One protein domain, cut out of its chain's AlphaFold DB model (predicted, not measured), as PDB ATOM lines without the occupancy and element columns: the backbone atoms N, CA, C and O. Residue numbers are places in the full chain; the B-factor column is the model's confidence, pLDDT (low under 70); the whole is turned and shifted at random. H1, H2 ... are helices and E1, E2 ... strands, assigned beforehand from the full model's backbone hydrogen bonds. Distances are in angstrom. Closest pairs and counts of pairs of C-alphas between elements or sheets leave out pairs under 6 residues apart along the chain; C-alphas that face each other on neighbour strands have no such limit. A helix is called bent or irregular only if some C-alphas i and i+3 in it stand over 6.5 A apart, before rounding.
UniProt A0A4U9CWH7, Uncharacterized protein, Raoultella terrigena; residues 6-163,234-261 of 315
ATOM      1  N   ILE A   6     130.210  11.574  58.661       94.19
ATOM      2  CA  ILE A   6     129.652  10.253  58.950       94.19
ATOM      3  C   ILE A   6     130.804   9.359  59.387       94.19
ATOM      4  O   ILE A   6     131.717   9.090  58.605       94.19
ATOM      5  N   ILE A   7     130.745   8.888  60.631       94.88
ATOM      6  CA  ILE A   7     131.737   7.974  61.198       94.88
ATOM      7  C   ILE A   7     131.087   6.611  61.400       94.88
ATOM      8  O   ILE A   7     130.014   6.498  61.989       94.88
ATOM      9  N   THR A   8     131.737   5.560  60.914       93.56
ATOM     10  CA  THR A   8     131.299   4.175  61.104       93.56
ATOM     11  C   THR A   8     132.472   3.327  61.563       93.56
ATOM     12  O   THR A   8     133.599   3.509  61.111       93.56
ATOM     13  N   TYR A   9     132.203   2.388  62.461       94.12
ATOM     14  CA  TYR A   9     133.183   1.427  62.951       94.12
ATOM     15  C   TYR A   9     132.792   0.049  62.435       94.12
ATOM     16  O   TYR A   9     131.657  -0.384  62.632       94.12
ATOM     17  N   GLN A  10     133.713  -0.635  61.761       93.62
ATOM     18  CA  GLN A  10     133.461  -1.968  61.222       93.62
ATOM     19  C   GLN A  10     134.648  -2.902  61.426       93.62
ATOM     20  O   GLN A  10     135.785  -2.474  61.621       93.62
ATOM     21  N   ARG A  11     134.368  -4.197  61.321       94.69
ATOM     22  CA  ARG A  11     135.371  -5.258  61.314       94.69
ATOM     23  C   ARG A  11     135.432  -5.871  59.921       94.69
ATOM     24  O   ARG A  11     134.434  -6.415  59.457       94.69
ATOM     25  N   ILE A  12     136.576  -5.758  59.247       96.00
ATOM     26  CA  ILE A  12     136.777  -6.313  57.902       96.00
ATOM     27  C   ILE A  12     137.317  -7.744  58.025       96.00
ATOM     28  O   ILE A  12     138.409  -7.924  58.562       96.00
ATOM     29  N   PRO A  13     136.597  -8.773  57.546       95.88
ATOM     30  CA  PRO A  13     136.940 -10.159  57.854       95.88
ATOM     31  C   PRO A  13     138.052 -10.746  56.983       95.88
ATOM     32  O   PRO A  13     138.631 -11.754  57.375       95.88
ATOM     33  N   THR A  14     138.361 -10.152  55.825       95.19
ATOM     34  CA  THR A  14     139.382 -10.671  54.904       95.19
ATOM     35  C   THR A  14     140.201  -9.556  54.262       95.19
ATOM     36  O   THR A  14     139.753  -8.410  54.162       95.19
ATOM     37  N   LEU A  15     141.407  -9.889  53.795       94.31
ATOM     38  CA  LEU A  15     142.274  -8.925  53.116       94.31
ATOM     39  C   LEU A  15     141.744  -8.543  51.729       94.31
ATOM     40  O   LEU A  15     142.016  -7.441  51.264       94.31
ATOM     41  N   GLU A  16     140.970  -9.406  51.075       94.19
ATOM     42  CA  GLU A  16     140.310  -9.116  49.799       94.19
ATOM     43  C   GLU A  16     139.287  -7.988  49.970       94.19
ATOM     44  O   GLU A  16     139.317  -7.009  49.227       94.19
ATOM     45  N   ILE A  17     138.456  -8.056  51.016       95.06
ATOM     46  CA  ILE A  17     137.519  -6.972  51.339       95.06
ATOM     47  C   ILE A  17     138.293  -5.719  51.763       95.06
ATOM     48  O   ILE A  17     137.940  -4.607  51.372       95.06
ATOM     49  N   ALA A  18     139.383  -5.872  52.524       94.50
ATOM     50  CA  ALA A  18     140.233  -4.741  52.892       94.50
ATOM     51  C   ALA A  18     140.799  -4.040  51.646       94.50
ATOM     52  O   ALA A  18     140.756  -2.815  51.561       94.50
ATOM     53  N   ARG A  19     141.258  -4.805  50.649       93.56
ATOM     54  CA  ARG A  19     141.775  -4.300  49.371       93.56
ATOM     55  C   ARG A  19     140.745  -3.457  48.615       93.56
ATOM     56  O   ARG A  19     141.127  -2.454  48.012       93.56
ATOM     57  N   GLU A  20     139.474  -3.847  48.654       90.44
ATOM     58  CA  GLU A  20     138.367  -3.141  47.996       90.44
ATOM     59  C   GLU A  20     137.915  -1.887  48.758       90.44
ATOM     60  O   GLU A  20     137.584  -0.863  48.155       90.44
ATOM     61  N   VAL A  21     137.883  -1.960  50.090       88.94
ATOM     62  CA  VAL A  21     137.307  -0.905  50.935       88.94
ATOM     63  C   VAL A  21     138.334   0.162  51.306       88.94
ATOM     64  O   VAL A  21     137.993   1.345  51.340       88.94
ATOM     65  N   LEU A  22     139.579  -0.238  51.583       92.19
ATOM     66  CA  LEU A  22     140.610   0.639  52.142       92.19
ATOM     67  C   LEU A  22     141.446   1.359  51.083       92.19
ATOM     68  O   LEU A  22     142.171   2.287  51.428       92.19
ATOM     69  N   CYS A  23     141.371   0.981  49.808       90.00
ATOM     70  CA  CYS A  23     142.155   1.617  48.753       90.00
ATOM     71  C   CYS A  23     141.310   1.852  47.498       90.00
ATOM     72  O   CYS A  23     140.805   0.915  46.885       90.00
ATOM     73  N   ARG A  24     141.190   3.119  47.088       86.81
ATOM     74  CA  ARG A  24     140.397   3.541  45.917       86.81
ATOM     75  C   ARG A  24     141.217   3.736  44.643       86.81
ATOM     76  O   ARG A  24     140.670   4.102  43.609       86.81
ATOM     77  N   ALA A  25     142.520   3.478  44.699       88.19
ATOM     78  CA  ALA A  25     143.387   3.621  43.543       88.19
ATOM     79  C   ALA A  25     143.026   2.634  42.423       88.19
ATOM     80  O   ALA A  25     142.739   1.460  42.665       88.19
ATOM     81  N   SER A  26     143.114   3.104  41.177       90.50
ATOM     82  CA  SER A  26     142.917   2.263  39.996       90.50
ATOM     83  C   SER A  26     143.976   1.158  39.904       90.50
ATOM     84  O   SER A  26     145.081   1.281  40.437       90.50
ATOM     85  N   ALA A  27     143.684   0.088  39.158       92.75
ATOM     86  CA  ALA A  27     144.632  -1.009  38.951       92.75
ATOM     87  C   ALA A  27     145.982  -0.541  38.365       92.75
ATOM     88  O   ALA A  27     147.029  -1.094  38.698       92.75
ATOM     89  N   GLU A  28     145.988   0.496  37.519       94.38
ATOM     90  CA  GLU A  28     147.235   1.079  37.014       94.38
ATOM     91  C   GLU A  28     148.054   1.737  38.130       94.38
ATOM     92  O   GLU A  28     149.258   1.490  38.240       94.38
ATOM     93  N   ILE A  29     147.411   2.542  38.978       92.50
ATOM     94  CA  ILE A  29     148.079   3.226  40.091       92.50
ATOM     95  C   ILE A  29     148.624   2.203  41.085       92.50
ATOM     96  O   ILE A  29     149.770   2.309  41.518       92.50
ATOM     97  N   ARG A  30     147.846   1.162  41.387       94.50
ATOM     98  CA  ARG A  30     148.264   0.065  42.266       94.50
ATOM     99  C   ARG A  30     149.524  -0.637  41.752       94.50
ATOM    100  O   ARG A  30     150.475  -0.803  42.515       94.50
ATOM    101  N   ARG A  31     149.594  -0.941  40.448       95.88
ATOM    102  CA  ARG A  31     150.809  -1.483  39.806       95.88
ATOM    103  C   ARG A  31     152.004  -0.546  39.937       95.88
ATOM    104  O   ARG A  31     153.113  -0.997  40.214       95.88
ATOM    105  N   ARG A  32     151.802   0.760  39.730       94.38
ATOM    106  CA  ARG A  32     152.870   1.761  39.894       94.38
ATOM    107  C   ARG A  32     153.383   1.800  41.332       94.38
ATOM    108  O   ARG A  32     154.593   1.845  41.524       94.38
ATOM    109  N   ARG A  33     152.487   1.722  42.321       93.19
ATOM    110  CA  ARG A  33     152.855   1.684  43.742       93.19
ATOM    111  C   ARG A  33     153.639   0.438  44.114       93.19
ATOM    112  O   ARG A  33     154.663   0.576  44.764       93.19
ATOM    113  N   SER A  34     153.228  -0.746  43.657       94.44
ATOM    114  CA  SER A  34     153.939  -1.999  43.971       94.44
ATOM    115  C   SER A  34     155.415  -1.946  43.552       94.44
ATOM    116  O   SER A  34     156.298  -2.335  44.309       94.44
ATOM    117  N   ARG A  35     155.726  -1.316  42.407       94.38
ATOM    118  CA  ARG A  35     157.117  -1.138  41.934       94.38
ATOM    119  C   ARG A  35     158.010  -0.343  42.887       94.38
ATOM    120  O   ARG A  35     159.228  -0.487  42.829       94.38
ATOM    121  N   VAL A  36     157.425   0.524  43.713       92.94
ATOM    122  CA  VAL A  36     158.160   1.407  44.629       92.94
ATOM    123  C   VAL A  36     157.891   1.105  46.102       92.94
ATOM    124  O   VAL A  36     158.577   1.657  46.953       92.94
ATOM    125  N   PHE A  37     156.952   0.203  46.410       91.56
ATOM    126  CA  PHE A  37     156.454  -0.056  47.764       91.56
ATOM    127  C   PHE A  37     157.577  -0.384  48.755       91.56
ATOM    128  O   PHE A  37     157.563   0.060  49.897       91.56
ATOM    129  N   TYR A  38     158.594  -1.112  48.290       90.81
ATOM    130  CA  TYR A  38     159.722  -1.533  49.116       90.81
ATOM    131  C   TYR A  38     160.979  -0.668  48.997       90.81
ATOM    132  O   TYR A  38     162.026  -1.027  49.548       90.81
ATOM    133  N   GLN A  39     160.922   0.464  48.292       91.25
ATOM    134  CA  GLN A  39     162.056   1.386  48.237       91.25
ATOM    135  C   GLN A  39     162.373   1.906  49.645       91.25
ATOM    136  O   GLN A  39     161.492   2.334  50.380       91.25
ATOM    137  N   GLY A  40     163.638   1.802  50.059       84.44
ATOM    138  CA  GLY A  40     164.082   2.182  51.407       84.44
ATOM    139  C   GLY A  40     163.763   1.172  52.519       84.44
ATOM    140  O   GLY A  40     164.348   1.270  53.593       84.44
ATOM    141  N   ILE A  41     162.915   0.164  52.270       85.12
ATOM    142  CA  ILE A  41     162.517  -0.842  53.277       85.12
ATOM    143  C   ILE A  41     162.722  -2.300  52.835       85.12
ATOM    144  O   ILE A  41     162.308  -3.220  53.536       85.12
ATOM    145  N   ALA A  42     163.393  -2.547  51.706       86.81
ATOM    146  CA  ALA A  42     163.551  -3.884  51.120       86.81
ATOM    147  C   ALA A  42     164.085  -4.954  52.097       86.81
ATOM    148  O   ALA A  42     163.666  -6.110  52.043       86.81
ATOM    149  N   ALA A  43     164.964  -4.579  53.035       85.25
ATOM    150  CA  ALA A  43     165.493  -5.498  54.045       85.25
ATOM    151  C   ALA A  43     164.401  -6.087  54.962       85.25
ATOM    152  O   ALA A  43     164.508  -7.246  55.373       85.25
ATOM    153  N   ARG A  44     163.322  -5.334  55.236       84.25
ATOM    154  CA  ARG A  44     162.216  -5.769  56.106       84.25
ATOM    155  C   ARG A  44     161.457  -6.961  55.548       84.25
ATOM    156  O   ARG A  44     160.965  -7.764  56.331       84.25
ATOM    157  N   GLN A  45     161.446  -7.152  54.226       82.25
ATOM    158  CA  GLN A  45     160.763  -8.285  53.599       82.25
ATOM    159  C   GLN A  45     161.221  -9.643  54.150       82.25
ATOM    160  O   GLN A  45     160.444 -10.595  54.168       82.25
ATOM    161  N   ARG A  46     162.477  -9.755  54.596       79.94
ATOM    162  CA  ARG A  46     163.041 -11.005  55.129       79.94
ATOM    163  C   ARG A  46     162.793 -11.195  56.627       79.94
ATOM    164  O   ARG A  46     163.101 -12.256  57.157       79.94
ATOM    165  N   LEU A  47     162.272 -10.176  57.304       81.88
ATOM    166  CA  LEU A  47     161.965 -10.202  58.730       81.88
ATOM    167  C   LEU A  47     160.521 -10.651  58.953       81.88
ATOM    168  O   LEU A  47     159.688 -10.569  58.050       81.88
ATOM    169  N   ALA A  48     160.204 -11.054  60.185       75.44
ATOM    170  CA  ALA A  48     158.829 -11.357  60.584       75.44
ATOM    171  C   ALA A  48     157.884 -10.166  60.325       75.44
ATOM    172  O   ALA A  48     156.786 -10.359  59.813       75.44
ATOM    173  N   GLN A  49     158.358  -8.933  60.556       77.00
ATOM    174  CA  GLN A  49     157.620  -7.699  60.250       77.00
ATOM    175  C   GLN A  49     157.272  -7.562  58.757       77.00
ATOM    176  O   GLN A  49     156.258  -6.968  58.408       77.00
ATOM    177  N   GLY A  50     158.074  -8.152  57.864       85.06
ATOM    178  CA  GLY A  50     157.823  -8.122  56.424       85.06
ATOM    179  C   GLY A  50     156.539  -8.839  56.008       85.06
ATOM    180  O   GLY A  50     156.067  -8.623  54.896       85.06
ATOM    181  N   MET A  51     155.976  -9.690  56.874       90.94
ATOM    182  CA  MET A  51     154.644 -10.265  56.680       90.94
ATOM    183  C   MET A  51     153.574  -9.169  56.627       90.94
ATOM    184  O   MET A  51     152.744  -9.189  55.720       90.94
ATOM    185  N   HIS A  52     153.626  -8.200  57.550       88.69
ATOM    186  CA  HIS A  52     152.718  -7.049  57.563       88.69
ATOM    187  C   HIS A  52     152.905  -6.211  56.306       88.69
ATOM    188  O   HIS A  52     151.937  -5.976  55.597       88.69
ATOM    189  N   ASP A  53     154.154  -5.907  55.941       90.31
ATOM    190  CA  ASP A  53     154.455  -5.111  54.744       90.31
ATOM    191  C   ASP A  53     153.911  -5.762  53.454       90.31
ATOM    192  O   ASP A  53     153.477  -5.072  52.538       90.31
ATOM    193  N   ARG A  54     153.931  -7.098  53.344       91.44
ATOM    194  CA  ARG A  54     153.339  -7.829  52.200       91.44
ATOM    195  C   ARG A  54     151.813  -7.839  52.231       91.44
ATOM    196  O   ARG A  54     151.187  -7.719  51.180       91.44
ATOM    197  N   GLY A  55     151.220  -7.965  53.418       92.88
ATOM    198  CA  GLY A  55     149.777  -7.815  53.606       92.88
ATOM    199  C   GLY A  55     149.296  -6.421  53.199       92.88
ATOM    200  O   GLY A  55     148.341  -6.285  52.437       92.88
ATOM    201  N   GLU A  56     150.010  -5.384  53.626       93.00
ATOM    202  CA  GLU A  56     149.723  -3.997  53.271       93.00
ATOM    203  C   GLU A  56     149.951  -3.717  51.776       93.00
ATOM    204  O   GLU A  56     149.125  -3.048  51.153       93.00
ATOM    205  N   GLU A  57     151.002  -4.265  51.151       94.69
ATOM    206  CA  GLU A  57     151.199  -4.143  49.699       94.69
ATOM    207  C   GLU A  57     150.021  -4.756  48.924       94.69
ATOM    208  O   GLU A  57     149.539  -4.182  47.941       94.69
ATOM    209  N   PHE A  58     149.515  -5.906  49.373       95.31
ATOM    210  CA  PHE A  58     148.317  -6.503  48.794       95.31
ATOM    211  C   PHE A  58     147.087  -5.599  48.968       95.31
ATOM    212  O   PHE A  58     146.299  -5.456  48.036       95.31
ATOM    213  N   VAL A  59     146.913  -4.933  50.110       95.00
ATOM    214  CA  VAL A  59     145.746  -4.066  50.352       95.00
ATOM    215  C   VAL A  59     145.826  -2.734  49.596       95.00
ATOM    216  O   VAL A  59     144.824  -2.322  49.006       95.00
ATOM    217  N   TYR A  60     146.994  -2.088  49.519       94.75
ATOM    218  CA  TYR A  60     147.145  -0.706  49.022       94.75
ATOM    219  C   TYR A  60     147.845  -0.566  47.658       94.75
ATOM    220  O   TYR A  60     147.777   0.485  47.010       94.75
ATOM    221  N   ALA A  61     148.507  -1.622  47.193       94.69
ATOM    222  CA  ALA A  61     149.237  -1.650  45.933       94.69
ATOM    223  C   ALA A  61     148.853  -2.898  45.119       94.69
ATOM    224  O   ALA A  61     147.680  -3.250  45.036       94.69
ATOM    225  N   ASP A  62     149.797  -3.545  44.448       95.62
ATOM    226  CA  ASP A  62     149.535  -4.727  43.618       95.62
ATOM    227  C   ASP A  62     150.316  -5.955  44.088       95.62
ATOM    228  O   ASP A  62     150.711  -6.799  43.290       95.62
ATOM    229  N   GLY A  63     150.537  -6.034  45.403       93.38
ATOM    230  CA  GLY A  63     151.176  -7.180  46.035       93.38
ATOM    231  C   GLY A  63     150.321  -8.443  45.951       93.38
ATOM    232  O   GLY A  63     149.127  -8.392  45.650       93.38
ATOM    233  N   VAL A  64     150.944  -9.577  46.261       91.88
ATOM    234  CA  VAL A  64     150.309 -10.899  46.317       91.88
ATOM    235  C   VAL A  64     150.557 -11.499  47.697       91.88
ATOM    236  O   VAL A  64     151.694 -11.521  48.171       91.88
ATOM    237  N   ILE A  65     149.506 -12.023  48.334       89.38
ATOM    238  CA  ILE A  65     149.653 -12.743  49.600       89.38
ATOM    239  C   ILE A  65     150.362 -14.072  49.344       89.38
ATOM    240  O   ILE A  65     149.859 -14.943  48.634       89.38
ATOM    241  N   HIS A  66     151.536 -14.249  49.945       86.00
ATOM    242  CA  HIS A  66     152.245 -15.518  49.872       86.00
ATOM    243  C   HIS A  66     151.601 -16.525  50.844       86.00
ATOM    244  O   HIS A  66     151.360 -16.177  52.000       86.00
ATOM    245  N   PRO A  67     151.439 -17.811  50.470       88.00
ATOM    246  CA  PRO A  67     150.883 -18.838  51.361       88.00
ATOM    247  C   PRO A  67     151.545 -18.961  52.744       88.00
ATOM    248  O   PRO A  67     150.902 -19.374  53.702       88.00
ATOM    249  N   ARG A  68     152.822 -18.569  52.873       88.75
ATOM    250  CA  ARG A  68     153.577 -18.608  54.134       88.75
ATOM    251  C   ARG A  68     153.122 -17.537  55.130       88.75
ATOM    252  O   ARG A  68     153.344 -17.690  56.322       88.75
ATOM    253  N   ASP A  69     152.523 -16.459  54.627       90.19
ATOM    254  CA  ASP A  69     152.071 -15.315  55.415       90.19
ATOM    255  C   ASP A  69     150.606 -15.466  55.841       90.19
ATOM    256  O   ASP A  69     150.183 -14.827  56.797       90.19
ATOM    257  N   ALA A  70     149.838 -16.334  55.171       88.06
ATOM    258  CA  ALA A  70     148.393 -16.469  55.358       88.06
ATOM    259  C   ALA A  70     147.996 -16.733  56.820       88.06
ATOM    260  O   ALA A  70     147.107 -16.066  57.345       88.06
ATOM    261  N   VAL A  71     148.687 -17.659  57.495       89.69
ATOM    262  CA  VAL A  71     148.409 -17.977  58.905       89.69
ATOM    263  C   VAL A  71     148.691 -16.771  59.798       89.69
ATOM    264  O   VAL A  71     147.836 -16.387  60.591       89.69
ATOM    265  N   GLY A  72     149.851 -16.128  59.652       89.44
ATOM    266  CA  GLY A  72     150.190 -14.988  60.498       89.44
ATOM    267  C   GLY A  72     149.309 -13.760  60.239       89.44
ATOM    268  O   GLY A  72     148.916 -13.094  61.190       89.44
ATOM    269  N   LEU A  73     148.918 -13.507  58.986       90.81
ATOM    270  CA  LEU A  73     147.966 -12.452  58.629       90.81
ATOM    271  C   LEU A  73     146.562 -12.732  59.185       90.81
ATOM    272  O   LEU A  73     145.884 -11.802  59.610       90.81
ATOM    273  N   SER A  74     146.145 -14.002  59.248       90.75
ATOM    274  CA  SER A  74     144.836 -14.381  59.798       90.75
ATOM    275  C   SER A  74     144.675 -14.048  61.283       90.75
ATOM    276  O   SER A  74     143.561 -13.768  61.712       90.75
ATOM    277  N   HIS A  75     145.768 -13.979  62.052       89.94
ATOM    278  CA  HIS A  75     145.722 -13.560  63.457       89.94
ATOM    279  C   HIS A  75     145.336 -12.087  63.648       89.94
ATOM    280  O   HIS A  75     144.931 -11.713  64.742       89.94
ATOM    281  N   HIS A  76     145.455 -11.265  62.602       88.44
ATOM    282  CA  HIS A  76     145.057  -9.856  62.622       88.44
ATOM    283  C   HIS A  76     143.620  -9.642  62.127       88.44
ATOM    284  O   HIS A  76     143.113  -8.523  62.172       88.44
ATOM    285  N   LEU A  77     142.956 -10.695  61.638       92.12
ATOM    286  CA  LEU A  77     141.588 -10.624  61.143       92.12
ATOM    287  C   LEU A  77     140.581 -10.973  62.255       92.12
ATOM    288  O   LEU A  77     140.820 -11.891  63.041       92.12
ATOM    289  N   PRO A  78     139.418 -10.297  62.301       93.88
ATOM    290  CA  PRO A  78     138.998  -9.227  61.397       93.88
ATOM    291  C   PRO A  78     139.639  -7.863  61.737       93.88
ATOM    292  O   PRO A  78     139.742  -7.503  62.908       93.88
ATOM    293  N   LEU A  79     139.983  -7.066  60.717       94.62
ATOM    294  CA  LEU A  79     140.619  -5.753  60.896       94.62
ATOM    295  C   LEU A  79     139.636  -4.748  61.524       94.62
ATOM    296  O   LEU A  79     138.563  -4.532  60.946       94.62
ATOM    297  N   PRO A  80     139.971  -4.087  62.644       95.25
ATOM    298  CA  PRO A  80     139.175  -2.999  63.204       95.25
ATOM    299  C   PRO A  80     139.403  -1.702  62.413       95.25
ATOM    300  O   PRO A  80     140.514  -1.168  62.360       95.25
ATOM    301  N   VAL A  81     138.339  -1.179  61.799       95.56
ATOM    302  CA  VAL A  81     138.407  -0.020  60.899       95.56
ATOM    303  C   VAL A  81     137.440   1.077  61.327       95.56
ATOM    304  O   VAL A  81     136.235   0.849  61.438       95.56
ATOM    305  N   LYS A  82     137.964   2.294  61.501       96.25
ATOM    306  CA  LYS A  82     137.192   3.543  61.542       96.25
ATOM    307  C   LYS A  82     137.066   4.092  60.120       96.25
ATOM    308  O   LYS A  82     138.070   4.422  59.492       96.25
ATOM    309  N   LEU A  83     135.844   4.212  59.614       95.00
ATOM    310  CA  LEU A  83     135.543   4.882  58.351       95.00
ATOM    311  C   LEU A  83     134.990   6.267  58.621       95.00
ATOM    312  O   LEU A  83     134.071   6.422  59.420       95.00
ATOM    313  N   VAL A  84     135.520   7.252  57.909       96.06
ATOM    314  CA  VAL A  84     135.033   8.626  57.918       96.06
ATOM    315  C   VAL A  84     134.643   8.992  56.495       96.06
ATOM    316  O   VAL A  84     135.451   8.892  55.575       96.06
ATOM    317  N   SER A  85     133.394   9.398  56.295       95.38
ATOM    318  CA  SER A  85     132.912   9.939  55.025       95.38
ATOM    319  C   SER A  85     132.370  11.335  55.255       95.38
ATOM    320  O   SER A  85     131.504  11.539  56.103       95.38
ATOM    321  N   VAL A  86     132.885  12.306  54.512       95.38
ATOM    322  CA  VAL A  86     132.479  13.702  54.656       95.38
ATOM    323  C   VAL A  86     132.477  14.368  53.291       95.38
ATOM    324  O   VAL A  86     133.383  14.177  52.490       95.38
ATOM    325  N   LYS A  87     131.438  15.145  52.994       95.50
ATOM    326  CA  LYS A  87     131.380  15.862  51.719       95.50
ATOM    327  C   LYS A  87     132.405  16.996  51.699       95.50
ATOM    328  O   LYS A  87     133.329  17.008  50.896       95.50
ATOM    329  N   GLU A  88     132.279  17.927  52.631       96.25
ATOM    330  CA  GLU A  88     133.197  19.051  52.770       96.25
ATOM    331  C   GLU A  88     133.599  19.186  54.236       96.25
ATOM    332  O   GLU A  88     132.740  19.166  55.117       96.25
ATOM    333  N   LYS A  89     134.898  19.320  54.500       96.50
ATOM    334  CA  LYS A  89     135.427  19.603  55.835       96.50
ATOM    335  C   LYS A  89     136.278  20.857  55.772       96.50
ATOM    336  O   LYS A  89     137.269  20.897  55.047       96.50
ATOM    337  N   VAL A  90     135.914  21.853  56.571       95.88
ATOM    338  CA  VAL A  90     136.791  22.983  56.883       95.88
ATOM    339  C   VAL A  90     137.507  22.660  58.184       95.88
ATOM    340  O   VAL A  90     136.853  22.453  59.206       95.88
ATOM    341  N   VAL A  91     138.833  22.609  58.137       95.44
ATOM    342  CA  VAL A  91     139.677  22.608  59.332       95.44
ATOM    343  C   VAL A  91     140.076  24.056  59.565       95.44
ATOM    344  O   VAL A  91     140.724  24.668  58.708       95.44
ATOM    345  N   LYS A  92     139.598  24.628  60.671       94.44
ATOM    346  CA  LYS A  92     139.727  26.062  60.930       94.44
ATOM    347  C   LYS A  92     141.167  26.450  61.228       94.44
ATOM    348  O   LYS A  92     142.027  25.606  61.484       94.44
ATOM    349  N   ALA A  93     141.429  27.752  61.211       92.25
ATOM    350  CA  ALA A  93     142.749  28.281  61.507       92.25
ATOM    351  C   ALA A  93     143.290  27.737  62.844       92.25
ATOM    352  O   ALA A  93     142.627  27.824  63.879       92.25
ATOM    353  N   ASN A  94     144.508  27.188  62.809       91.44
ATOM    354  CA  ASN A  94     145.196  26.519  63.924       91.44
ATOM    355  C   ASN A  94     144.489  25.282  64.521       91.44
ATOM    356  O   ASN A  94     144.948  24.750  65.535       91.44
ATOM    357  N   GLU A  95     143.402  24.804  63.915       94.69
ATOM    358  CA  GLU A  95     142.710  23.591  64.342       94.69
ATOM    359  C   GLU A  95     143.471  22.343  63.879       94.69
ATOM    360  O   GLU A  95     144.092  22.310  62.812       94.69
ATOM    361  N   VAL A  96     143.408  21.292  64.695       95.62
ATOM    362  CA  VAL A  96     143.914  19.970  64.341       95.62
ATOM    363  C   VAL A  96     142.733  19.024  64.189       95.62
ATOM    364  O   VAL A  96     142.031  18.743  65.158       95.62
ATOM    365  N   TRP A  97     142.540  18.497  62.984       96.88
ATOM    366  CA  TRP A  97     141.623  17.392  62.752       96.88
ATOM    367  C   TRP A  97     142.356  16.071  63.002       96.88
ATOM    368  O   TRP A  97     143.115  15.594  62.154       96.88
ATOM    369  N   ASP A  98     142.165  15.514  64.198       96.38
ATOM    370  CA  ASP A  98     142.732  14.222  64.585       96.38
ATOM    371  C   ASP A  98     141.826  13.073  64.131       96.38
ATOM    372  O   ASP A  98     140.702  12.885  64.607       96.38
ATOM    373  N   LEU A  99     142.331  12.289  63.186       96.69
ATOM    374  CA  LEU A  99     141.630  11.149  62.611       96.69
ATOM    375  C   LEU A  99     141.915   9.844  63.352       96.69
ATOM    376  O   LEU A  99     141.331   8.809  63.010       96.69
ATOM    377  N   SER A 100     142.755   9.879  64.383       95.31
ATOM    378  CA  SER A 100     143.186   8.691  65.099       95.31
ATOM    379  C   SER A 100     142.047   7.915  65.751       95.31
ATOM    380  O   SER A 100     140.975   8.443  66.067       95.31
ATOM    381  N   VAL A 101     142.298   6.624  65.935       93.69
ATOM    382  CA  VAL A 101     141.478   5.728  66.749       93.69
ATOM    383  C   VAL A 101     142.394   4.962  67.695       93.69
ATOM    384  O   VAL A 101     143.552   4.673  67.370       93.69
ATOM    385  N   ARG A 102     141.903   4.689  68.898       90.38
ATOM    386  CA  ARG A 102     142.657   4.076  69.993       90.38
ATOM    387  C   ARG A 102     142.079   2.706  70.348       90.38
ATOM    388  O   ARG A 102     140.971   2.354  69.948       90.38
ATOM    389  N   HIS A 103     142.887   1.901  71.030       87.75
ATOM    390  CA  HIS A 103     142.582   0.500  71.328       87.75
ATOM    391  C   HIS A 103     141.450   0.361  72.356       87.75
ATOM    392  O   HIS A 103     140.632  -0.550  72.253       87.75
ATOM    393  N   ASP A 104     141.349   1.307  73.290       86.56
ATOM    394  CA  ASP A 104     140.275   1.426  74.279       86.56
ATOM    395  C   ASP A 104     138.894   1.589  73.624       86.56
ATOM    396  O   ASP A 104     137.936   0.953  74.056       86.56
ATOM    397  N   GLN A 105     138.804   2.332  72.517       86.31
ATOM    398  CA  GLN A 105     137.570   2.485  71.735       86.31
ATOM    399  C   GLN A 105     137.079   1.162  71.125       86.31
ATOM    400  O   GLN A 105     135.901   1.039  70.793       86.31
ATOM    401  N   TRP A 106     137.964   0.171  70.988       85.81
ATOM    402  CA  TRP A 106     137.658  -1.159  70.458       85.81
ATOM    403  C   TRP A 106     137.695  -2.275  71.510       85.81
ATOM    404  O   TRP A 106     137.348  -3.413  71.184       85.81
ATOM    405  N   GLY A 107     138.120  -1.979  72.744       85.31
ATOM    406  CA  GLY A 107     138.399  -2.991  73.766       85.31
ATOM    407  C   GLY A 107     139.514  -3.966  73.365       85.31
ATOM    408  O   GLY A 107     139.427  -5.150  73.682       85.31
ATOM    409  N   LEU A 108     140.517  -3.491  72.620       86.38
ATOM    410  CA  LEU A 108     141.639  -4.290  72.114       86.38
ATOM    411  C   LEU A 108     142.936  -4.007  72.881       86.38
ATOM    412  O   LEU A 108     143.053  -3.001  73.583       86.38
ATOM    413  N   ASP A 109     143.923  -4.893  72.730       85.06
ATOM    414  CA  ASP A 109     145.281  -4.644  73.218       85.06
ATOM    415  C   ASP A 109     145.928  -3.484  72.440       85.06
ATOM    416  O   ASP A 109     145.662  -3.274  71.257       85.06
ATOM    417  N   TYR A 110     146.789  -2.708  73.100       80.50
ATOM    418  CA  TYR A 110     147.421  -1.526  72.505       80.50
ATOM    419  C   TYR A 110     148.419  -1.857  71.384       80.50
ATOM    420  O   TYR A 110     148.798  -0.959  70.630       80.50
ATOM    421  N   MET A 111     148.848  -3.117  71.274       82.19
ATOM    422  CA  MET A 111     149.685  -3.611  70.182       82.19
ATOM    423  C   MET A 111     148.880  -3.984  68.933       82.19
ATOM    424  O   MET A 111     149.490  -4.214  67.885       82.19
ATOM    425  N   GLU A 112     147.547  -4.054  69.024       85.69
ATOM    426  CA  GLU A 112     146.702  -4.366  67.875       85.69
ATOM    427  C   GLU A 112     146.762  -3.270  66.815       85.69
ATOM    428  O   GLU A 112     146.883  -2.070  67.087       85.69
ATOM    429  N   GLU A 113     146.672  -3.696  65.562       88.50
ATOM    430  CA  GLU A 113     146.670  -2.775  64.443       88.50
ATOM    431  C   GLU A 113     145.276  -2.218  64.185       88.50
ATOM    432  O   GLU A 113     144.318  -2.948  63.952       88.50
ATOM    433  N   LEU A 114     145.185  -0.891  64.203       93.19
ATOM    434  CA  LEU A 114     143.947  -0.164  63.993       93.19
ATOM    435  C   LEU A 114     144.018   0.616  62.685       93.19
ATOM    436  O   LEU A 114     145.021   1.284  62.410       93.19
ATOM    437  N   TYR A 115     142.932   0.581  61.922       95.25
ATOM    438  CA  TYR A 115     142.850   1.201  60.608       95.25
ATOM    439  C   TYR A 115     141.908   2.405  60.639       95.25
ATOM    440  O   TYR A 115     140.818   2.342  61.215       95.25
ATOM    441  N   THR A 116     142.294   3.480  59.956       96.31
ATOM    442  CA  THR A 116     141.412   4.618  59.683       96.31
ATOM    443  C   THR A 116     141.382   4.879  58.185       96.31
ATOM    444  O   THR A 116     142.426   5.071  57.565       96.31
ATOM    445  N   THR A 117     140.188   4.938  57.601       95.88
ATOM    446  CA  THR A 117     139.993   5.331  56.203       95.88
ATOM    447  C   THR A 117     139.077   6.543  56.108       95.88
ATOM    448  O   THR A 117     138.041   6.608  56.770       95.88
ATOM    449  N   VAL A 118     139.449   7.501  55.268       96.50
ATOM    450  CA  VAL A 118     138.729   8.759  55.069       96.50
ATOM    451  C   VAL A 118     138.416   8.927  53.595       96.50
ATOM    452  O   VAL A 118     139.316   8.891  52.762       96.50
ATOM    453  N   ASN A 119     137.141   9.132  53.280       95.38
ATOM    454  CA  ASN A 119     136.689   9.547  51.961       95.38
ATOM    455  C   ASN A 119     136.099  10.954  52.057       95.38
ATOM    456  O   ASN A 119     135.116  11.173  52.771       95.38
ATOM    457  N   ILE A 120     136.708  11.899  51.348       96.31
ATOM    458  CA  ILE A 120     136.326  13.305  51.392       96.31
ATOM    459  C   ILE A 120     136.298  13.922  49.997       96.31
ATOM    460  O   ILE A 120     137.246  13.797  49.226       96.31
ATOM    461  N   GLU A 121     135.209  14.610  49.662       96.12
ATOM    462  CA  GLU A 121     135.133  15.346  48.395       96.12
ATOM    463  C   GLU A 121     136.002  16.611  48.479       96.12
ATOM    464  O   GLU A 121     136.895  16.791  47.654       96.12
ATOM    465  N   ARG A 122     135.840  17.447  49.513       97.12
ATOM    466  CA  ARG A 122     136.621  18.685  49.654       97.12
ATOM    467  C   ARG A 122     137.140  18.922  51.069       97.12
ATOM    468  O   ARG A 122     136.367  19.103  52.005       97.12
ATOM    469  N   LEU A 123     138.461  18.976  51.212       97.06
ATOM    470  CA  LEU A 123     139.161  19.380  52.428       97.06
ATOM    471  C   LEU A 123     139.639  20.823  52.284       97.06
ATOM    472  O   LEU A 123     140.401  21.133  51.375       97.06
ATOM    473  N   ILE A 124     139.227  21.698  53.193       95.56
ATOM    474  CA  ILE A 124     139.635  23.101  53.220       95.56
ATOM    475  C   ILE A 124     140.515  23.320  54.447       95.56
ATOM    476  O   ILE A 124     140.073  23.111  55.577       95.56
ATOM    477  N   LEU A 125     141.748  23.762  54.213       94.31
ATOM    478  CA  LEU A 125     142.734  24.066  55.243       94.31
ATOM    479  C   LEU A 125     142.892  25.582  55.376       94.31
ATOM    480  O   LEU A 125     143.419  26.247  54.480       94.31
ATOM    481  N   GLU A 126     142.417  26.133  56.489       92.88
ATOM    482  CA  GLU A 126     142.684  27.519  56.879       92.88
ATOM    483  C   GLU A 126     144.107  27.684  57.455       92.88
ATOM    484  O   GLU A 126     144.788  26.692  57.721       92.88
ATOM    485  N   PRO A 127     144.600  28.920  57.667       90.06
ATOM    486  CA  PRO A 127     145.956  29.143  58.154       90.06
ATOM    487  C   PRO A 127     146.299  28.393  59.443       90.06
ATOM    488  O   PRO A 127     145.688  28.612  60.485       90.06
ATOM    489  N   GLY A 128     147.302  27.515  59.377       88.81
ATOM    490  CA  GLY A 128     147.749  26.728  60.532       88.81
ATOM    491  C   GLY A 128     146.934  25.459  60.797       88.81
ATOM    492  O   GLY A 128     147.240  24.742  61.751       88.81
ATOM    493  N   ALA A 129     145.919  25.174  59.977       92.69
ATOM    494  CA  ALA A 129     145.136  23.952  60.059       92.69
ATOM    495  C   ALA A 129     146.001  22.716  59.787       92.69
ATOM    496  O   ALA A 129     146.867  22.728  58.911       92.69
ATOM    497  N   ARG A 130     145.753  21.632  60.525       93.81
ATOM    498  CA  ARG A 130     146.476  20.365  60.360       93.81
ATOM    499  C   ARG A 130     145.528  19.184  60.380       93.81
ATOM    500  O   ARG A 130     144.587  19.147  61.165       93.81
ATOM    501  N   VAL A 131     145.836  18.180  59.574       96.62
ATOM    502  CA  VAL A 131     145.246  16.847  59.677       96.62
ATOM    503  C   VAL A 131     146.294  15.921  60.268       96.62
ATOM    504  O   VAL A 131     147.431  15.910  59.799       96.62
ATOM    505  N   ILE A 132     145.945  15.154  61.296       96.75
ATOM    506  CA  ILE A 132     146.879  14.187  61.876       96.75
ATOM    507  C   ILE A 132     146.277  12.797  61.961       96.75
ATOM    508  O   ILE A 132     145.070  12.613  62.124       96.75
ATOM    509  N   ILE A 133     147.170  11.820  61.896       97.00
ATOM    510  CA  ILE A 133     146.907  10.436  62.240       97.00
ATOM    511  C   ILE A 133     148.077   9.924  63.070       97.00
ATOM    512  O   ILE A 133     149.235  10.176  62.738       97.00
ATOM    513  N   GLN A 134     147.792   9.234  64.170       94.88
ATOM    514  CA  GLN A 134     148.823   8.734  65.070       94.88
ATOM    515  C   GLN A 134     148.651   7.234  65.284       94.88
ATOM    516  O   GLN A 134     147.639   6.805  65.833       94.88
ATOM    517  N   GLY A 135     149.643   6.432  64.893       91.25
ATOM    518  CA  GLY A 135     149.672   4.999  65.212       91.25
ATOM    519  C   GLY A 135     148.610   4.123  64.528       91.25
ATOM    520  O   GLY A 135     148.440   2.973  64.926       91.25
ATOM    521  N   ASN A 136     147.911   4.627  63.509       94.12
ATOM    522  CA  ASN A 136     146.934   3.868  62.722       94.12
ATOM    523  C   ASN A 136     147.445   3.638  61.299       94.12
ATOM    524  O   ASN A 136     148.084   4.527  60.737       94.12
ATOM    525  N   VAL A 137     147.109   2.493  60.697       94.44
ATOM    526  CA  VAL A 137     147.238   2.334  59.241       94.44
ATOM    527  C   VAL A 137     146.185   3.227  58.596       94.44
ATOM    528  O   VAL A 137     144.993   3.127  58.909       94.44
ATOM    529  N   PHE A 138     146.622   4.149  57.748       96.12
ATOM    530  CA  PHE A 138     145.802   5.262  57.292       96.12
ATOM    531  C   PHE A 138     145.542   5.211  55.793       96.12
ATOM    532  O   PHE A 138     146.461   4.984  55.012       96.12
ATOM    533  N   SER A 139     144.306   5.491  55.391       95.94
ATOM    534  CA  SER A 139     143.946   5.725  53.997       95.94
ATOM    535  C   SER A 139     143.155   7.019  53.859       95.94
ATOM    536  O   SER A 139     142.108   7.180  54.486       95.94
ATOM    537  N   LEU A 140     143.641   7.941  53.036       96.38
ATOM    538  CA  LEU A 140     142.944   9.167  52.668       96.38
ATOM    539  C   LEU A 140     142.653   9.152  51.174       96.38
ATOM    540  O   LEU A 140     143.570   9.190  50.356       96.38
ATOM    541  N   HIS A 141     141.372   9.177  50.832       95.31
ATOM    542  CA  HIS A 141     140.889   9.494  49.503       95.31
ATOM    543  C   HIS A 141     140.256  10.885  49.534       95.31
ATOM    544  O   HIS A 141     139.202  11.077  50.143       95.31
ATOM    545  N   CYS A 142     140.914  11.858  48.909       96.12
ATOM    546  CA  CYS A 142     140.457  13.238  48.856       96.12
ATOM    547  C   CYS A 142     140.378  13.721  47.409       96.12
ATOM    548  O   CYS A 142     141.385  13.729  46.709       96.12
ATOM    549  N   GLN A 143     139.207  14.164  46.954       96.06
ATOM    550  CA  GLN A 143     139.116  14.701  45.593       96.06
ATOM    551  C   GLN A 143     139.809  16.067  45.522       96.06
ATOM    552  O   GLN A 143     140.636  16.302  44.650       96.06
ATOM    553  N   LYS A 144     139.531  16.962  46.475       96.94
ATOM    554  CA  LYS A 144     140.047  18.335  46.457       96.94
ATOM    555  C   LYS A 144     140.612  18.738  47.805       96.94
ATOM    556  O   LYS A 144     139.874  18.785  48.787       96.94
ATOM    557  N   ILE A 145     141.884  19.125  47.834       96.38
ATOM    558  CA  ILE A 145     142.446  19.870  48.963       96.38
ATOM    559  C   ILE A 145     142.569  21.332  48.551       96.38
ATOM    560  O   ILE A 145     143.247  21.656  47.581       96.38
ATOM    561  N   GLU A 146     141.932  22.223  49.301       94.44
ATOM    562  CA  GLU A 146     142.021  23.668  49.134       94.44
ATOM    563  C   GLU A 146     142.763  24.289  50.307       94.44
ATOM    564  O   GLU A 146     142.404  24.083  51.467       94.44
ATOM    565  N   ARG A 147     143.757  25.124  50.005       91.19
ATOM    566  CA  ARG A 147     144.385  25.983  51.007       91.19
ATOM    567  C   ARG A 147     143.737  27.366  50.982       91.19
ATOM    568  O   ARG A 147     143.691  28.020  49.941       91.19
ATOM    569  N   ARG A 148     143.251  27.840  52.132       89.44
ATOM    570  CA  ARG A 148     142.750  29.210  52.299       89.44
ATOM    571  C   ARG A 148     143.793  30.077  52.987       89.44
ATOM    572  O   ARG A 148     144.306  29.744  54.052       89.44
ATOM    573  N   GLY A 149     144.072  31.224  52.373       76.50
ATOM    574  CA  GLY A 149     145.075  32.170  52.849       76.50
ATOM    575  C   GLY A 149     146.509  31.745  52.526       76.50
ATOM    576  O   GLY A 149     146.824  30.568  52.355       76.50
ATOM    577  N   ASN A 150     147.398  32.733  52.453       66.62
ATOM    578  CA  ASN A 150     148.804  32.520  52.138       66.62
ATOM    579  C   ASN A 150     149.575  32.283  53.440       66.62
ATOM    580  O   ASN A 150     150.004  33.226  54.100       66.62
ATOM    581  N   HIS A 151     149.696  31.025  53.851       62.53
ATOM    582  CA  HIS A 151     150.448  30.666  55.043       62.53
ATOM    583  C   HIS A 151     151.540  29.667  54.672       62.53
ATOM    584  O   HIS A 151     151.308  28.485  54.431       62.53
ATOM    585  N   LEU A 152     152.772  30.165  54.617       57.06
ATOM    586  CA  LEU A 152     153.933  29.303  54.736       57.06
ATOM    587  C   LEU A 152     153.967  28.845  56.188       57.06
ATOM    588  O   LEU A 152     154.300  29.629  57.075       57.06
ATOM    589  N   LEU A 153     153.641  27.581  56.445       60.50
ATOM    590  CA  LEU A 153     154.075  26.946  57.681       60.50
ATOM    591  C   LEU A 153     155.606  26.933  57.635       60.50
ATOM    592  O   LEU A 153     156.175  26.035  57.030       60.50
ATOM    593  N   ARG A 154     156.293  27.958  58.158       52.78
ATOM    594  CA  ARG A 154     157.764  28.047  58.062       52.78
ATOM    595  C   ARG A 154     158.426  26.752  58.558       52.78
ATOM    596  O   ARG A 154     159.327  26.272  57.884       52.78
ATOM    597  N   ASP A 155     157.818  26.118  59.568       60.41
ATOM    598  CA  ASP A 155     158.300  24.892  60.218       60.41
ATOM    599  C   ASP A 155     157.207  23.808  60.406       60.41
ATOM    600  O   ASP A 155     157.260  23.024  61.348       60.41
ATOM    601  N   GLY A 156     156.173  23.762  59.551       79.31
ATOM    602  CA  GLY A 156     155.021  22.856  59.741       79.31
ATOM    603  C   GLY A 156     154.576  22.067  58.505       79.31
ATOM    604  O   GLY A 156     155.084  22.254  57.394       79.31
ATOM    605  N   TYR A 157     153.602  21.182  58.728       91.00
ATOM    606  CA  TYR A 157     153.002  20.263  57.755       91.00
ATOM    607  C   TYR A 157     151.482  20.437  57.672       91.00
ATOM    608  O   TYR A 157     150.861  20.816  58.660       91.00
ATOM    609  N   ASP A 158     150.893  20.118  56.518       92.50
ATOM    610  CA  ASP A 158     149.436  20.068  56.336       92.50
ATOM    611  C   ASP A 158     148.872  18.740  56.877       92.50
ATOM    612  O   ASP A 158     147.826  18.710  57.524       92.50
ATOM    613  N   ILE A 159     149.597  17.637  56.636       95.81
ATOM    614  CA  ILE A 159     149.230  16.279  57.062       95.81
ATOM    615  C   ILE A 159     150.378  15.661  57.866       95.81
ATOM    616  O   ILE A 159     151.505  15.573  57.377       95.81
ATOM    617  N   GLY A 160     150.091  15.219  59.090       96.00
ATOM    618  CA  GLY A 160     151.040  14.541  59.972       96.00
ATOM    619  C   GLY A 160     150.726  13.056  60.120       96.00
ATOM    620  O   GLY A 160     149.677  12.700  60.652       96.00
ATOM    621  N   ILE A 161     151.660  12.200  59.707       97.06
ATOM    622  CA  ILE A 161     151.656  10.755  59.959       97.06
ATOM    623  C   ILE A 161     152.590  10.492  61.138       97.06
ATOM    624  O   ILE A 161     153.810  10.401  60.999       97.06
ATOM    625  N   LEU A 162     152.009  10.468  62.326       95.75
ATOM    626  CA  LEU A 162     152.717  10.567  63.593       95.75
ATOM    627  C   LEU A 162     152.768   9.207  64.301       95.75
ATOM    628  O   LEU A 162     151.999   8.291  63.976       95.75
ATOM    629  N   PRO A 163     153.666   9.044  65.284       93.75
ATOM    630  CA  PRO A 163     153.793   7.771  65.959       93.75
ATOM    631  C   PRO A 163     152.620   7.537  66.897       93.75
ATOM    632  O   PRO A 163     151.982   8.485  67.363       93.75
ATOM    633  N   GLN A 234     161.006   1.248  73.738       89.50
ATOM    634  CA  GLN A 234     160.884   1.580  72.317       89.50
ATOM    635  C   GLN A 234     159.960   2.782  72.114       89.50
ATOM    636  O   GLN A 234     158.944   2.903  72.799       89.50
ATOM    637  N   GLY A 235     160.287   3.635  71.146       90.62
ATOM    638  CA  GLY A 235     159.400   4.708  70.717       90.62
ATOM    639  C   GLY A 235     158.140   4.184  70.040       90.62
ATOM    640  O   GLY A 235     158.060   3.018  69.652       90.62
ATOM    641  N   GLY A 236     157.139   5.047  69.895       90.62
ATOM    642  CA  GLY A 236     155.909   4.691  69.200       90.62
ATOM    643  C   GLY A 236     156.128   4.420  67.711       90.62
ATOM    644  O   GLY A 236     156.873   5.137  67.039       90.62
ATOM    645  N   MET A 237     155.452   3.410  67.162       88.50
ATOM    646  CA  MET A 237     155.526   3.139  65.725       88.50
ATOM    647  C   MET A 237     154.751   4.172  64.912       88.50
ATOM    648  O   MET A 237     153.639   4.559  65.279       88.50
ATOM    649  N   VAL A 238     155.321   4.557  63.773       90.25
ATOM    650  CA  VAL A 238     154.584   5.177  62.672       90.25
ATOM    651  C   VAL A 238     154.133   4.073  61.718       90.25
ATOM    652  O   VAL A 238     154.908   3.161  61.421       90.25
ATOM    653  N   LYS A 239     152.871   4.118  61.293       91.31
ATOM    654  CA  LYS A 239     152.263   3.097  60.429       91.31
ATOM    655  C   LYS A 239     152.119   3.597  58.995       91.31
ATOM    656  O   LYS A 239     152.306   4.784  58.726       91.31
ATOM    657  N   LEU A 240     151.809   2.679  58.082       92.00
ATOM    658  CA  LEU A 240     151.610   2.997  56.676       92.00
ATOM    659  C   LEU A 240     150.477   4.017  56.493       92.00
ATOM    660  O   LEU A 240     149.421   3.918  57.118       92.00
ATOM    661  N   ALA A 241     150.708   4.977  55.599       94.12
ATOM    662  CA  ALA A 241     149.707   5.926  55.146       94.12
ATOM    663  C   ALA A 241     149.627   5.922  53.617       94.12
ATOM    664  O   ALA A 241     150.602   6.187  52.916       94.12
ATOM    665  N   GLU A 242     148.434   5.643  53.121       92.44
ATOM    666  CA  GLU A 242     148.021   5.738  51.732       92.44
ATOM    667  C   GLU A 242     147.286   7.072  51.559       92.44
ATOM    668  O   GLU A 242     146.267   7.316  52.201       92.44
ATOM    669  N   ILE A 243     147.800   7.960  50.708       94.00
ATOM    670  CA  ILE A 243     147.177   9.262  50.442       94.00
ATOM    671  C   ILE A 243     146.963   9.395  48.940       94.00
ATOM    672  O   ILE A 243     147.910   9.373  48.151       94.00
ATOM    673  N   TYR A 244     145.702   9.539  48.551       92.00
ATOM    674  CA  TYR A 244     145.275   9.798  47.189       92.00
ATOM    675  C   TYR A 244     144.547  11.138  47.136       92.00
ATOM    676  O   TYR A 244     143.504  11.311  47.771       92.00
ATOM    677  N   VAL A 245     145.129  12.083  46.395       93.81
ATOM    678  CA  VAL A 245     144.589  13.429  46.191       93.81
ATOM    679  C   VAL A 245     144.450  13.677  44.698       93.81
ATOM    680  O   VAL A 245     145.434  13.524  43.974       93.81
ATOM    681  N   GLU A 246     143.255  14.046  44.239       93.62
ATOM    682  CA  GLU A 246     143.018  14.296  42.810       93.62
ATOM    683  C   GLU A 246     143.426  15.718  42.402       93.62
ATOM    684  O   GLU A 246     144.083  15.901  41.378       93.62
ATOM    685  N   GLU A 247     143.090  16.724  43.214       94.94
ATOM    686  CA  GLU A 247     143.318  18.135  42.897       94.94
ATOM    687  C   GLU A 247     143.809  18.941  44.112       94.94
ATOM    688  O   GLU A 247     143.280  18.840  45.224       94.94
ATOM    689  N   LEU A 248     144.817  19.790  43.879       94.62
ATOM    690  CA  LEU A 248     145.320  20.776  44.837       94.62
ATOM    691  C   LEU A 248     144.919  22.186  44.392       94.62
ATOM    692  O   LEU A 248     145.353  22.663  43.344       94.62
ATOM    693  N   ILE A 249     144.130  22.874  45.213       94.12
ATOM    694  CA  ILE A 249     143.530  24.177  44.909       94.12
ATOM    695  C   ILE A 249     144.156  25.259  45.794       94.12
ATOM    696  O   ILE A 249     144.294  25.091  47.005       94.12
ATOM    697  N   ASN A 250     144.508  26.404  45.197       90.06
ATOM    698  CA  ASN A 250     145.062  27.579  45.890       90.06
ATOM    699  C   ASN A 250     146.390  27.334  46.634       90.06
ATOM    700  O   ASN A 250     146.720  28.026  47.593       90.06
ATOM    701  N   PHE A 251     147.204  26.394  46.153       86.94
ATOM    702  CA  PHE A 251     148.539  26.148  46.706       86.94
ATOM    703  C   PHE A 251     149.599  27.160  46.235       86.94
ATOM    704  O   PHE A 251     150.689  27.179  46.792       86.94
ATOM    705  N   ALA A 252     149.297  28.023  45.252       78.44
ATOM    706  CA  ALA A 252     150.166  29.118  44.788       78.44
ATOM    707  C   ALA A 252     151.631  28.701  44.499       78.44
ATOM    708  O   ALA A 252     152.568  29.441  44.787       78.44
ATOM    709  N   GLY A 253     151.836  27.493  43.957       75.62
ATOM    710  CA  GLY A 253     153.167  26.932  43.681       75.62
ATOM    711  C   GLY A 253     153.883  26.320  44.895       75.62
ATOM    712  O   GLY A 253     154.995  25.818  44.759       75.62
ATOM    713  N   LEU A 254     153.262  26.323  46.075       80.81
ATOM    714  CA  LEU A 254     153.759  25.646  47.271       80.81
ATOM    715  C   LEU A 254     153.329  24.171  47.283       80.81
ATOM    716  O   LEU A 254     152.233  23.848  46.830       80.81
ATOM    717  N   PRO A 255     154.135  23.260  47.852       87.19
ATOM    718  CA  PRO A 255     153.744  21.862  47.963       87.19
ATOM    719  C   PRO A 255     152.663  21.649  49.034       87.19
ATOM    720  O   PRO A 255     152.555  22.411  50.006       87.19
ATOM    721  N   LEU A 256     151.917  20.553  48.883       90.50
ATOM    722  CA  LEU A 256     151.292  19.866  50.012       90.50
ATOM    723  C   LEU A 256     152.403  19.243  50.861       90.50
ATOM    724  O   LEU A 256     153.217  18.468  50.357       90.50
ATOM    725  N   ARG A 257     152.466  19.604  52.140       91.75
ATOM    726  CA  ARG A 257     153.509  19.158  53.062       91.75
ATOM    727  C   ARG A 257     152.993  18.019  53.920       91.75
ATOM    728  O   ARG A 257     152.134  18.214  54.778       91.75
ATOM    729  N   ILE A 258     153.566  16.844  53.702       93.62
ATOM    730  CA  ILE A 258     153.309  15.650  54.499       93.62
ATOM    731  C   ILE A 258     154.529  15.417  55.383       93.62
ATOM    732  O   ILE A 258     155.657  15.380  54.894       93.62
ATOM    733  N   PHE A 259     154.300  15.270  56.681       94.25
ATOM    734  CA  PHE A 259     155.337  14.949  57.650       94.25
ATOM    735  C   PHE A 259     155.115  13.553  58.203       94.25
ATOM    736  O   PHE A 259     153.986  13.177  58.512       94.25
ATOM    737  N   THR A 260     156.195  12.794  58.352       93.56
ATOM    738  CA  THR A 260     156.156  11.474  58.970       93.56
ATOM    739  C   THR A 260     157.316  11.307  59.934       93.56
ATOM    740  O   THR A 260     158.449  11.673  59.620       93.56
ATOM    741  N   GLN A 261     157.027  10.782  61.121       92.25
ATOM    742  CA  GLN A 261     158.037  10.551  62.143       92.25
ATOM    743  C   GLN A 261     157.613   9.403  63.062       92.25
ATOM    744  O   GLN A 261     156.473   9.352  63.517       92.25
TER     745      GLN A 261
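Overview. This is residues 6 to 163 and 234 to 261 of the 315 residues of an uncharacterized protein of Raoultella terrigena (UniProt A0A4U9CWH7). The chain is wound in stacked turns, a short solenoid: four long strands, E2, E4, E6 and E8, each sharply bent, lie side by side in one sheet, and after each of them the chain folds back through a short strand, E3, E5, E7 or E9, of a second, smaller sheet. Five helices, grouped about H4, lie toward the end of the longest axis where the long strands begin, and E1 adds an antiparallel edge beside E2. The printed part has 186 residues with five named helices and nine named strands, in the order E1, H1 to H5, E2 to E9; the class is mixed, helices and strands. The larger sheet runs E1, E2, E4, E6, E8 and is mixed; the smaller runs E3, E5, E7, E9 and is parallel throughout. The whole is compact, with a radius of gyration of the C-alphas of 16.9 A and spans of 51 by 37 by 33 A.

Arrangement. E1, residues 6 to 12, is an edge strand of the larger sheet, followed across it by E2, residues 79 to 91, E4, residues 115 to 125, E6, residues 137 to 147, and E8, residues 241 to 249, the other edge strand. This sheet is twisted, with C-alphas up to 8.3 A off its best plane. E1 and E2 are antiparallel at 160 degrees, and N 6 and O 85 are within hydrogen-bond range at 2.9 A. H1, residues 15 to 21, only grazes this sheet. H2, residues 27 to 34, is close to but not clearly touching H4, residues 50 to 60; their closest C-alphas, those of Ser 34 and Glu 57, are 6.7 A apart. H4 is the hub. It touches H1 at 4.1 A between the C-alphas of Arg 19 and Val 59, the closest pair, with a steep tilt of 36 degrees, only just past shallow, the same way. H3, residues 42 to 46, and H4 touch only at the corner, the C-alphas of Arg 44 and Gly 50 being closest at 5.0 A. H5, residues 70 to 74, touches H4, with Gly 55 and Leu 73 closest at 7.1 A between C-alphas. In H1, H2, H4 and H5 every O i to N i+4 pair is within hydrogen-bond range; in H3 it is 0 of 1, beside 2 of 2 O i to N i+3 pairs. E2 bends by 95 degrees at residue 88, E4 by 95 at 121, E6 by 85 at 143 and E8 by 70 at 246. E2 and E4 are parallel at 6 degrees, with N 84 and O 117 at 2.8 A; E4 and E6 are parallel at 6 degrees, with N 118 and O 139 at 2.8 A; E6 and E8 are parallel at 8 degrees, with N 244 and O 140 at 2.8 A. In the smaller sheet E3, residues 96 to 98, is parallel to E5, residues 130 to 134, with N 97 and O 130 at 2.8 A. E5 is parallel to E7, residues 159 to 162, with N 160 and O 131 at 2.8 A. E7 is parallel to E9, residues 258 to 260, with N 161 and O 259 at 2.8 A.

Along the chain. E1 begins at C-alpha 6, (129.652, 10.253, 58.950), and is 18.1 A long from first to last C-alpha. H4, the longest helix, measures 15.0 A from C-alpha 50 at (157.823, -8.122, 56.424). E2 measures 28.4 A, E4 23.5 A, E6 25.2 A, E8 21.8 A and E5 12.8 A. E9 ends at C-alpha 260, (156.156, 11.474, 58.970).

Size, cuts and confidence. The two C-alphas farthest apart, those of Arg 68 and Gly 149, are 51.5 A apart. Residues 164 to 233 are not printed, and C-alphas 163 and 234 are 11.4 A apart across this cut, in the link from E7 to E8. The links E3 to E4, residues 99 to 114, and E6 to E7 are long. The mean pLDDT of the printed part is 90.7; residues 150 to 155 are under 70.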